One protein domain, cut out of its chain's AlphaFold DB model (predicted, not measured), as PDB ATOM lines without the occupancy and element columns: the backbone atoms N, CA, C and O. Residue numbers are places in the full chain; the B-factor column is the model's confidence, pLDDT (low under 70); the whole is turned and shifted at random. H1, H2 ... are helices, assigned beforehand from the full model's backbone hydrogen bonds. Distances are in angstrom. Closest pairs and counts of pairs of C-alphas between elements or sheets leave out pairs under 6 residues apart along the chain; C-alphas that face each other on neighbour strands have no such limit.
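Overview. This is residues 147 to 205 and 395 to 419 of the 576 residues of the protein "ATP-dependent DNA helicase" of Amphimedon queenslandica (UniProt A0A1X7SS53). The model shows a helical hairpin, H1 and H2 side by side, with two separate parts beyond its open end: the short helix H3, past the last residue of H2, and a V made by H4 and H5, on the side where H1 begins. H3 touches no helix, and H4 and H5 are near each other but touch no helix, which leaves the whole in loosely placed pieces. The printed part has 84 residues with five named helices, H1 to H5 in that order along the chain, and no named strand; its class is all helix. It is loose, with a radius of gyration of the C-alphas of 16.0 A, and the C-alphas span 41 by 37 by 29 A.

Along the chain. Find C-alpha 154 at (5.720, -22.883, 79.815); from there H1, residues 154 to 166, runs 18.5 A to C-alpha 166. Next look at residues 172 to 186, which form H2, the longest helix by residues, 21.2 A from C-alpha 172 at (11.029, -21.971, 103.061) to C-alpha 186. H3 takes residues 191 to 198 and measures 10.4 A. After the cut, H4 takes residues 398 to 404, 10.3 A, and H5 residues 406 to 417, 16.0 A, ending at C-alpha 417 at (-6.977, -26.855, 70.822).

Arrangement. Begin with H1 and H2, a helical hairpin: they touch, and their closest C-alphas, those of Leu 160 and Val 179, are 6.0 A apart. They run opposite ways at a shallow tilt of 32 degrees, only just short of steep. Go on past H2 to H3, which is apart from both H1 and H2. Then look at H4 and H5, close but not clearly touching; their closest C-alphas, those of Asp 402 and Glu 409, are 6.4 A apart. These two run opposite ways at a steep tilt of 44 degrees. H4 and H5 are each apart from H1, H2 and H3. Along the backbone, every O i to N i+4 pair is within hydrogen-bond range in H1, H2, H3, H4 and H5.

Size, cuts and confidence. The two C-alphas farthest apart, those of Glu 171 and Asn 407, are 42.1 A from each other. Residues 206 to 394 are not printed, and C-alphas 205 and 395 are 26.9 A apart across this cut. Of the links that are printed whole, H1 to H2, H2 to H3 and H4 to H5 are tight; the link from H3 to H4 runs across the cut. Residues 195 to 200, of which 195 to 198 belong to H3, stand free, as do residues 413 to 419, of which 413 to 417 belong to H5. The mean pLDDT of the printed part is 70.3; look for values under 70 at residue 147, residues 152 to 155, residue 186 and residues 395 to 419.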
ATOM      1  N   SER A 147      11.767 -17.635  74.415       68.50
ATOM      2  CA  SER A 147      10.415 -18.187  74.315       68.50
ATOM      3  C   SER A 147      10.342 -19.436  73.451       68.50
ATOM      4  O   SER A 147       9.568 -20.339  73.761       68.50
ATOM      5  N   TYR A 148      11.096 -19.483  72.353       72.56
ATOM      6  CA  TYR A 148      11.094 -20.642  71.469       72.56
ATOM      7  C   TYR A 148      11.744 -21.854  72.141       72.56
ATOM      8  O   TYR A 148      11.173 -22.942  72.112       72.56
ATOM      9  N   MET A 149      12.885 -21.651  72.808       73.62
ATOM     10  CA  MET A 149      13.569 -22.691  73.582       73.62
ATOM     11  C   MET A 149      12.704 -23.204  74.739       73.62
ATOM     12  O   MET A 149      12.596 -24.405  74.943       73.62
ATOM     13  N   MET A 150      12.026 -22.298  75.445       71.19
ATOM     14  CA  MET A 150      11.189 -22.599  76.612       71.19
ATOM     15  C   MET A 150       9.753 -23.005  76.227       71.19
ATOM     16  O   MET A 150       8.863 -23.006  77.079       71.19
ATOM     17  N   LYS A 151       9.473 -23.313  74.946       71.25
ATOM     18  CA  LYS A 151       8.107 -23.607  74.467       71.25
ATOM     19  C   LYS A 151       7.469 -24.764  75.244       71.25
ATOM     20  O   LYS A 151       6.313 -24.636  75.635       71.25
ATOM     21  N   SER A 152       8.215 -25.843  75.470       65.38
ATOM     22  CA  SER A 152       7.776 -27.015  76.240       65.38
ATOM     23  C   SER A 152       7.743 -26.769  77.750       65.38
ATOM     24  O   SER A 152       7.046 -27.471  78.469       65.38
ATOM     25  N   GLU A 153       8.454 -25.754  78.246       68.56
ATOM     26  CA  GLU A 153       8.591 -25.494  79.683       68.56
ATOM     27  C   GLU A 153       7.546 -24.501  80.228       68.56
ATOM     28  O   GLU A 153       7.444 -24.311  81.438       68.56
ATOM     29  N   LYS A 154       6.727 -23.870  79.373       65.50
ATOM     30  CA  LYS A 154       5.720 -22.883  79.815       65.50
ATOM     31  C   LYS A 154       4.622 -23.509  80.688       65.50
ATOM     32  O   LYS A 154       4.169 -22.862  81.633       65.50
ATOM     33  N   SER A 155       4.184 -24.734  80.385       65.81
ATOM     34  CA  SER A 155       3.213 -25.487  81.201       65.81
ATOM     35  C   SER A 155       3.790 -25.795  82.583       65.81
ATOM     36  O   SER A 155       3.163 -25.479  83.591       65.81
ATOM     37  N   MET A 156       5.033 -26.281  82.621       72.56
ATOM     38  CA  MET A 156       5.790 -26.503  83.851       72.56
ATOM     39  C   MET A 156       5.930 -25.214  84.669       72.56
ATOM     40  O   MET A 156       5.629 -25.198  85.855       72.56
ATOM     41  N   GLY A 157       6.307 -24.098  84.042       72.81
ATOM     42  CA  GLY A 157       6.431 -22.815  84.735       72.81
ATOM     43  C   GLY A 157       5.124 -22.347  85.385       72.81
ATOM     44  O   GLY A 157       5.154 -21.793  86.483       72.81
ATOM     45  N   LYS A 158       3.969 -22.594  84.748       74.62
ATOM     46  CA  LYS A 158       2.651 -22.306  85.340       74.62
ATOM     47  C   LYS A 158       2.362 -23.204  86.541       74.62
ATOM     48  O   LYS A 158       1.948 -22.682  87.571       74.62
ATOM     49  N   LEU A 159       2.632 -24.504  86.419       77.69
ATOM     50  CA  LEU A 159       2.479 -25.467  87.508       77.69
ATOM     51  C   LEU A 159       3.343 -25.084  88.718       77.69
ATOM     52  O   LEU A 159       2.836 -24.973  89.827       77.69
ATOM     53  N   LEU A 160       4.629 -24.792  88.506       78.88
ATOM     54  CA  LEU A 160       5.534 -24.390  89.587       78.88
ATOM     55  C   LEU A 160       5.099 -23.073  90.241       78.88
ATOM     56  O   LEU A 160       5.165 -22.956  91.461       78.88
ATOM     57  N   LYS A 161       4.632 -22.089  89.453       78.81
ATOM     58  CA  LYS A 161       4.076 -20.835  89.994       78.81
ATOM     59  C   LYS A 161       2.836 -21.101  90.852       78.81
ATOM     60  O   LYS A 161       2.689 -20.466  91.893       78.81
ATOM     61  N   GLN A 162       1.966 -22.018  90.433       78.44
ATOM     62  CA  GLN A 162       0.777 -22.398  91.190       78.44
ATOM     63  C   GLN A 162       1.158 -23.057  92.523       78.44
ATOM     64  O   GLN A 162       0.779 -22.529  93.566       78.44
ATOM     65  N   VAL A 163       2.010 -24.088  92.500       79.88
ATOM     66  CA  VAL A 163       2.502 -24.776  93.711       79.88
ATOM     67  C   VAL A 163       3.186 -23.792  94.665       79.88
ATOM     68  O   VAL A 163       2.928 -23.787  95.864       79.88
ATOM     69  N   ALA A 164       4.021 -22.891  94.140       79.19
ATOM     70  CA  ALA A 164       4.687 -21.878  94.955       79.19
ATOM     71  C   ALA A 164       3.713 -20.859  95.579       79.19
ATOM     72  O   ALA A 164       4.024 -20.292  96.627       79.19
ATOM     73  N   THR A 165       2.569 -20.604  94.934       81.38
ATOM     74  CA  THR A 165       1.535 -19.676  95.423       81.38
ATOM     75  C   THR A 165       0.654 -20.332  96.481       81.38
ATOM     76  O   THR A 165       0.343 -19.687  97.481       81.38
ATOM     77  N   GLU A 166       0.283 -21.597  96.281       80.25
ATOM     78  CA  GLU A 166      -0.487 -22.406  97.236       80.25
ATOM     79  C   GLU A 166       0.286 -22.603  98.549       80.25
ATOM     80  O   GLU A 166      -0.284 -22.500  99.630       80.25
ATOM     81  N   GLU A 167       1.608 -22.755  98.462       77.56
ATOM     82  CA  GLU A 167       2.497 -23.024  99.600       77.56
ATOM     83  C   GLU A 167       3.204 -21.773 100.143       77.56
ATOM     84  O   GLU A 167       4.225 -21.855 100.825       77.56
ATOM     85  N   ARG A 168       2.681 -20.577  99.848       74.88
ATOM     86  CA  ARG A 168       3.326 -19.305 100.218       74.88
ATOM     87  C   ARG A 168       3.436 -19.084 101.733       74.88
ATOM     88  O   ARG A 168       4.246 -18.269 102.168       74.88
ATOM     89  N   THR A 169       2.603 -19.756 102.522       77.12
ATOM     90  CA  THR A 169       2.587 -19.657 103.991       77.12
ATOM     91  C   THR A 169       3.444 -20.713 104.687       77.12
ATOM     92  O   THR A 169       3.589 -20.639 105.905       77.12
ATOM     93  N   ALA A 170       3.976 -21.695 103.952       74.44
ATOM     94  CA  ALA A 170       4.821 -22.746 104.509       74.44
ATOM     95  C   ALA A 170       6.240 -22.235 104.806       74.44
ATOM     96  O   ALA A 170       6.665 -21.176 104.336       74.44
ATOM     97  N   GLU A 171       6.996 -23.006 105.585       80.31
ATOM     98  CA  GLU A 171       8.411 -22.726 105.817       80.31
ATOM     99  C   GLU A 171       9.211 -22.863 104.504       80.31
ATOM    100  O   GLU A 171       8.897 -23.704 103.658       80.31
ATOM    101  N   LEU A 172      10.271 -22.063 104.323       77.12
ATOM    102  CA  LEU A 172      11.029 -21.971 103.061       77.12
ATOM    103  C   LEU A 172      11.512 -23.343 102.545       77.12
ATOM    104  O   LEU A 172      11.496 -23.608 101.343       77.12
ATOM    105  N   ILE A 173      11.930 -24.227 103.456       78.12
ATOM    106  CA  ILE A 173      12.404 -25.582 103.133       78.12
ATOM    107  C   ILE A 173      11.257 -26.453 102.611       78.12
ATOM    108  O   ILE A 173      11.437 -27.208 101.654       78.12
ATOM    109  N   GLU A 174      10.081 -26.353 103.225       76.25
ATOM    110  CA  GLU A 174       8.900 -27.109 102.818       76.25
ATOM    111  C   GLU A 174       8.390 -26.631 101.458       76.25
ATOM    112  O   GLU A 174       8.147 -27.451 100.567       76.25
ATOM    113  N   GLN A 175       8.345 -25.313 101.255       76.62
ATOM    114  CA  GLN A 175       8.002 -24.713  99.971       76.62
ATOM    115  C   GLN A 175       8.951 -25.202  98.864       76.62
ATOM    116  O   GLN A 175       8.500 -25.655  97.809       76.62
ATOM    117  N   LEU A 176      10.267 -25.187  99.111       78.31
ATOM    118  CA  LEU A 176      11.265 -25.670  98.152       78.31
ATOM    119  C   LEU A 176      11.083 -27.164  97.843       78.31
ATOM    120  O   LEU A 176      11.203 -27.580  96.689       78.31
ATOM    121  N   ARG A 177      10.760 -27.975  98.858       76.75
ATOM    122  CA  ARG A 177      10.538 -29.415  98.700       76.75
ATOM    123  C   ARG A 177       9.312 -29.705  97.838       76.75
ATOM    124  O   ARG A 177       9.414 -30.524  96.930       76.75
ATOM    125  N   LYS A 178       8.186 -29.028  98.083       77.25
ATOM    126  CA  LYS A 178       6.947 -29.212  97.308       77.25
ATOM    127  C   LYS A 178       7.103 -28.749  95.859       77.25
ATOM    128  O   LYS A 178       6.717 -29.465  94.938       77.25
ATOM    129  N   VAL A 179       7.770 -27.615  95.640       81.62
ATOM    130  CA  VAL A 179       8.115 -27.144  94.288       81.62
ATOM    131  C   VAL A 179       9.048 -28.138  93.580       81.62
ATOM    132  O   VAL A 179       8.831 -28.465  92.414       81.62
ATOM    133  N   GLY A 180      10.056 -28.668  94.279       79.94
ATOM    134  CA  GLY A 180      10.975 -29.673  93.736       79.94
ATOM    135  C   GLY A 180      10.293 -31.004  93.407       79.94
ATOM    136  O   GLY A 180      10.570 -31.596  92.365       79.94
ATOM    137  N   ALA A 181       9.368 -31.451  94.256       77.19
ATOM    138  CA  ALA A 181       8.534 -32.627  94.033       77.19
ATOM    139  C   ALA A 181       7.716 -32.489  92.742       77.19
ATOM    140  O   ALA A 181       7.846 -33.326  91.849       77.19
ATOM    141  N   ALA A 182       6.969 -31.389  92.610       76.56
ATOM    142  CA  ALA A 182       6.179 -31.091  91.419       76.56
ATOM    143  C   ALA A 182       7.045 -30.996  90.153       76.56
ATOM    144  O   ALA A 182       6.672 -31.490  89.088       76.56
ATOM    145  N   PHE A 183       8.241 -30.410  90.260       79.50
ATOM    146  CA  PHE A 183       9.182 -30.378  89.146       79.50
ATOM    147  C   PHE A 183       9.599 -31.789  88.715       79.50
ATOM    148  O   PHE A 183       9.568 -32.104  87.531       79.50
ATOM    149  N   MET A 184       9.972 -32.657  89.654       74.56
ATOM    150  CA  MET A 184      10.468 -33.999  89.335       74.56
ATOM    151  C   MET A 184       9.389 -34.927  88.769       74.56
ATOM    152  O   MET A 184       9.705 -35.769  87.928       74.56
ATOM    153  N   THR A 185       8.137 -34.796  89.210       70.44
ATOM    154  CA  THR A 185       7.031 -35.652  88.753       70.44
ATOM    155  C   THR A 185       6.476 -35.225  87.403       70.44
ATOM    156  O   THR A 185       6.151 -36.083  86.585       70.44
ATOM    157  N   HIS A 186       6.388 -33.918  87.151       69.00
ATOM    158  CA  HIS A 186       5.718 -33.392  85.961       69.00
ATOM    159  C   HIS A 186       6.680 -32.985  84.841       69.00
ATOM    160  O   HIS A 186       6.231 -32.568  83.772       69.00
ATOM    161  N   ARG A 187       8.005 -33.047  85.056       76.38
ATOM    162  CA  ARG A 187       8.967 -32.621  84.034       76.38
ATOM    163  C   ARG A 187       9.099 -33.644  82.924       76.38
ATOM    164  O   ARG A 187       9.709 -34.699  83.077       76.38
ATOM    165  N   GLU A 188       8.611 -33.247  81.761       74.62
ATOM    166  CA  GLU A 188       8.869 -33.930  80.507       74.62
ATOM    167  C   GLU A 188      10.290 -33.623  80.021       74.62
ATOM    168  O   GLU A 188      10.756 -32.482  80.037       74.62
ATOM    169  N   LEU A 189      10.989 -34.673  79.595       74.88
ATOM    170  CA  LEU A 189      12.359 -34.616  79.104       74.88
ATOM    171  C   LEU A 189      12.414 -35.166  77.687       74.88
ATOM    172  O   LEU A 189      11.993 -36.296  77.436       74.88
ATOM    173  N   GLY A 190      12.983 -34.393  76.763       78.69
ATOM    174  CA  GLY A 190      13.266 -34.890  75.420       78.69
ATOM    175  C   GLY A 190      14.286 -36.031  75.469       78.69
ATOM    176  O   GLY A 190      15.227 -35.994  76.262       78.69
ATOM    177  N   ALA A 191      14.146 -37.032  74.596       82.81
ATOM    178  CA  ALA A 191      15.062 -38.178  74.557       82.81
ATOM    179  C   ALA A 191      16.531 -37.752  74.357       82.81
ATOM    180  O   ALA A 191      17.435 -38.328  74.957       82.81
ATOM    181  N   GLN A 192      16.766 -36.707  73.559       83.50
ATOM    182  CA  GLN A 192      18.092 -36.132  73.326       83.50
ATOM    183  C   GLN A 192      18.654 -35.483  74.597       83.50
ATOM    184  O   GLN A 192      19.815 -35.686  74.939       83.50
ATOM    185  N   GLU A 193      17.822 -34.733  75.319       84.19
ATOM    186  CA  GLU A 193      18.206 -34.078  76.568       84.19
ATOM    187  C   GLU A 193      18.509 -35.108  77.666       84.19
ATOM    188  O   GLU A 193      19.483 -34.966  78.406       84.19
ATOM    189  N   ALA A 194      17.709 -36.178  77.738       85.25
ATOM    190  CA  ALA A 194      17.939 -37.307  78.632       85.25
ATOM    191  C   ALA A 194      19.256 -38.026  78.307       85.25
ATOM    192  O   ALA A 194      20.053 -38.256  79.212       85.25
ATOM    193  N   ALA A 195      19.528 -38.309  77.028       89.69
ATOM    194  CA  ALA A 195      20.784 -38.922  76.601       89.69
ATOM    195  C   ALA A 195      21.997 -38.056  76.971       89.69
ATOM    196  O   ALA A 195      22.955 -38.567  77.548       89.69
ATOM    197  N   CYS A 196      21.937 -36.742  76.721       86.56
ATOM    198  CA  CYS A 196      23.000 -35.825  77.129       86.56
ATOM    199  C   CYS A 196      23.230 -35.855  78.642       86.56
ATOM    200  O   CYS A 196      24.376 -35.921  79.070       86.56
ATOM    201  N   ARG A 197      22.166 -35.860  79.458       83.94
ATOM    202  CA  ARG A 197      22.314 -35.933  80.920       83.94
ATOM    203  C   ARG A 197      22.887 -37.258  81.407       83.94
ATOM    204  O   ARG A 197      23.755 -37.236  82.269       83.94
ATOM    205  N   VAL A 198      22.427 -38.387  80.867       87.31
ATOM    206  CA  VAL A 198      22.916 -39.726  81.248       87.31
ATOM    207  C   VAL A 198      24.395 -39.893  80.906       87.31
ATOM    208  O   VAL A 198      25.132 -40.526  81.653       87.31
ATOM    209  N   LEU A 199      24.834 -39.301  79.797       88.81
ATOM    210  CA  LEU A 199      26.228 -39.326  79.353       88.81
ATOM    211  C   LEU A 199      27.072 -38.185  79.943       88.81
ATOM    212  O   LEU A 199      28.210 -37.997  79.517       88.81
ATOM    213  N   SER A 200      26.515 -37.387  80.863       88.06
ATOM    214  CA  SER A 200      27.168 -36.206  81.445       88.06
ATOM    215  C   SER A 200      27.725 -35.232  80.394       88.06
ATOM    216  O   SER A 200      28.727 -34.551  80.613       88.06
ATOM    217  N   LEU A 201      27.068 -35.149  79.236       85.81
ATOM    218  CA  LEU A 201      27.426 -34.223  78.173       85.81
ATOM    219  C   LEU A 201      26.918 -32.813  78.506       85.81
ATOM    220  O   LEU A 201      25.785 -32.653  78.974       85.81
ATOM    221  N   PRO A 202      27.710 -31.768  78.216       81.81
ATOM    222  CA  PRO A 202      27.281 -30.395  78.437       81.81
ATOM    223  C   PRO A 202      26.088 -30.059  77.530       81.81
ATOM    224  O   PRO A 202      26.192 -30.105  76.303       81.81
ATOM    225  N   LEU A 203      24.958 -29.689  78.142       79.50
ATOM    226  CA  LEU A 203      23.734 -29.285  77.431       79.50
ATOM    227  C   LEU A 203      23.883 -27.943  76.711       79.50
ATOM    228  O   LEU A 203      23.182 -27.670  75.739       79.50
ATOM    229  N   THR A 204      24.793 -27.098  77.187       79.44
ATOM    230  CA  THR A 204      25.080 -25.793  76.607       79.44
ATOM    231  C   THR A 204      26.582 -25.600  76.490       79.44
ATOM    232  O   THR A 204      27.372 -26.098  77.292       79.44
ATOM    233  N   LYS A 205      26.986 -24.864  75.456       80.44
ATOM    234  CA  LYS A 205      28.354 -24.383  75.289       80.44
ATOM    235  C   LYS A 205      28.291 -22.894  75.019       80.44
ATOM    236  O   LYS A 205      27.588 -22.457  74.110       80.44
ATOM    237  N   ASP A 395       6.457  -9.439  83.092       40.34
ATOM    238  CA  ASP A 395       6.291 -10.641  82.265       40.34
ATOM    239  C   ASP A 395       5.775 -10.160  80.894       40.34
ATOM    240  O   ASP A 395       4.756  -9.455  80.861       40.34
ATOM    241  N   PRO A 396       6.453 -10.454  79.764       42.69
ATOM    242  CA  PRO A 396       6.047  -9.888  78.489       42.69
ATOM    243  C   PRO A 396       4.582 -10.257  78.259       42.69
ATOM    244  O   PRO A 396       4.270 -11.457  78.297       42.69
ATOM    245  N   PRO A 397       3.684  -9.270  78.062       41.56
ATOM    246  CA  PRO A 397       2.258  -9.532  77.943       41.56
ATOM    247  C   PRO A 397       2.025 -10.651  76.928       41.56
ATOM    248  O   PRO A 397       2.722 -10.691  75.916       41.56
ATOM    249  N   GLU A 398       1.046 -11.539  77.128       41.09
ATOM    250  CA  GLU A 398       0.778 -12.614  76.149       41.09
ATOM    251  C   GLU A 398       0.615 -12.067  74.714       41.09
ATOM    252  O   GLU A 398       1.074 -12.666  73.745       41.09
ATOM    253  N   HIS A 399       0.091 -10.845  74.597       41.12
ATOM    254  CA  HIS A 399      -0.046 -10.099  73.348       41.12
ATOM    255  C   HIS A 399       1.272  -9.596  72.734       41.12
ATOM    256  O   HIS A 399       1.333  -9.370  71.528       41.12
ATOM    257  N   ALA A 400       2.337  -9.419  73.518       44.44
ATOM    258  CA  ALA A 400       3.665  -9.101  72.995       44.44
ATOM    259  C   ALA A 400       4.237 -10.289  72.204       44.44
ATOM    260  O   ALA A 400       4.883 -10.092  71.177       44.44
ATOM    261  N   TRP A 401       3.923 -11.524  72.611       52.38
ATOM    262  CA  TRP A 401       4.302 -12.737  71.879       52.38
ATOM    263  C   TRP A 401       3.508 -12.921  70.588       52.38
ATOM    264  O   TRP A 401       4.071 -13.373  69.594       52.38
ATOM    265  N   ASP A 402       2.241 -12.501  70.566       49.78
ATOM    266  CA  ASP A 402       1.431 -12.465  69.342       49.78
ATOM    267  C   ASP A 402       2.011 -11.510  68.285       49.78
ATOM    268  O   ASP A 402       1.805 -11.710  67.093       49.78
ATOM    269  N   ILE A 403       2.753 -10.482  68.704       52.88
ATOM    270  CA  ILE A 403       3.413  -9.533  67.797       52.88
ATOM    271  C   ILE A 403       4.801 -10.043  67.387       52.88
ATOM    272  O   ILE A 403       5.178  -9.915  66.226       52.88
ATOM    273  N   LEU A 404       5.554 -10.629  68.323       56.78
ATOM    274  CA  LEU A 404       6.948 -11.038  68.114       56.78
ATOM    275  C   LEU A 404       7.101 -12.419  67.465       56.78
ATOM    276  O   LEU A 404       8.010 -12.626  66.667       56.78
ATOM    277  N   ALA A 405       6.249 -13.378  67.830       56.44
ATOM    278  CA  ALA A 405       6.373 -14.783  67.444       56.44
ATOM    279  C   ALA A 405       5.037 -15.428  67.058       56.44
ATOM    280  O   ALA A 405       4.743 -16.533  67.522       56.44
ATOM    281  N   PRO A 406       4.236 -14.799  66.183       59.91
ATOM    282  CA  PRO A 406       2.853 -15.200  65.955       59.91
ATOM    283  C   PRO A 406       2.709 -16.649  65.469       59.91
ATOM    284  O   PRO A 406       1.725 -17.299  65.810       59.91
ATOM    285  N   ASN A 407       3.680 -17.182  64.713       59.12
ATOM    286  CA  ASN A 407       3.661 -18.573  64.240       59.12
ATOM    287  C   ASN A 407       3.933 -19.576  65.368       59.12
ATOM    288  O   ASN A 407       3.207 -20.554  65.487       59.12
ATOM    289  N   THR A 408       4.923 -19.317  66.230       61.03
ATOM    290  CA  THR A 408       5.207 -20.143  67.420       61.03
ATOM    291  C   THR A 408       3.978 -20.222  68.309       61.03
ATOM    292  O   THR A 408       3.559 -21.284  68.752       61.03
ATOM    293  N   GLU A 409       3.388 -19.060  68.526       62.53
ATOM    294  CA  GLU A 409       2.171 -18.840  69.271       62.53
ATOM    295  C   GLU A 409       0.957 -19.523  68.616       62.53
ATOM    296  O   GLU A 409       0.127 -20.109  69.311       62.53
ATOM    297  N   HIS A 410       0.853 -19.521  67.285       61.56
ATOM    298  CA  HIS A 410      -0.168 -20.257  66.535       61.56
ATOM    299  C   HIS A 410      -0.033 -21.758  66.701       61.56
ATOM    300  O   HIS A 410      -1.019 -22.381  67.068       61.56
ATOM    301  N   THR A 411       1.172 -22.311  66.544       59.97
ATOM    302  CA  THR A 411       1.413 -23.724  66.841       59.97
ATOM    303  C   THR A 411       1.011 -24.038  68.280       59.97
ATOM    304  O   THR A 411       0.294 -24.997  68.477       59.97
ATOM    305  N   ARG A 412       1.331 -23.184  69.269       65.69
ATOM    306  CA  ARG A 412       0.853 -23.363  70.662       65.69
ATOM    307  C   ARG A 412      -0.675 -23.384  70.776       65.69
ATOM    308  O   ARG A 412      -1.219 -24.127  71.580       65.69
ATOM    309  N   GLY A 413      -1.361 -22.520  70.028       61.06
ATOM    310  CA  GLY A 413      -2.822 -22.483  69.981       61.06
ATOM    311  C   GLY A 413      -3.400 -23.769  69.398       61.06
ATOM    312  O   GLY A 413      -4.304 -24.334  69.999       61.06
ATOM    313  N   CYS A 414      -2.827 -24.252  68.291       57.91
ATOM    314  CA  CYS A 414      -3.174 -25.546  67.708       57.91
ATOM    315  C   CYS A 414      -2.912 -26.683  68.702       57.91
ATOM    316  O   CYS A 414      -3.827 -27.445  68.965       57.91
ATOM    317  N   ASP A 415      -1.722 -26.733  69.314       58.03
ATOM    318  CA  ASP A 415      -1.324 -27.754  70.292       58.03
ATOM    319  C   ASP A 415      -2.334 -27.819  71.468       58.03
ATOM    320  O   ASP A 415      -2.744 -28.900  71.884       58.03
ATOM    321  N   ASN A 416      -2.793 -26.660  71.963       57.66
ATOM    322  CA  ASN A 416      -3.794 -26.569  73.036       57.66
ATOM    323  C   ASN A 416      -5.222 -26.950  72.584       57.66
ATOM    324  O   ASN A 416      -5.973 -27.523  73.368       57.66
ATOM    325  N   GLU A 417      -5.632 -26.582  71.364       54.19
ATOM    326  CA  GLU A 417      -6.977 -26.855  70.822       54.19
ATOM    327  C   GLU A 417      -7.124 -28.284  70.279       54.19
ATOM    328  O   GLU A 417      -8.225 -28.830  70.296       54.19
ATOM    329  N   GLU A 418      -6.030 -28.914  69.840       49.66
ATOM    330  CA  GLU A 418      -5.974 -30.319  69.406       49.66
ATOM    331  C   GLU A 418      -6.159 -31.312  70.564       49.66
ATOM    332  O   GLU A 418      -6.136 -32.523  70.349       49.66
ATOM    333  N   GLY A 419      -6.394 -30.822  71.785       39.34
ATOM    334  CA  GLY A 419      -6.635 -31.682  72.933       39.34
ATOM    335  C   GLY A 419      -5.409 -32.518  73.276       39.34
ATOM    336  O   GLY A 419      -5.555 -33.621  73.802       39.34
TER     337      GLY A 419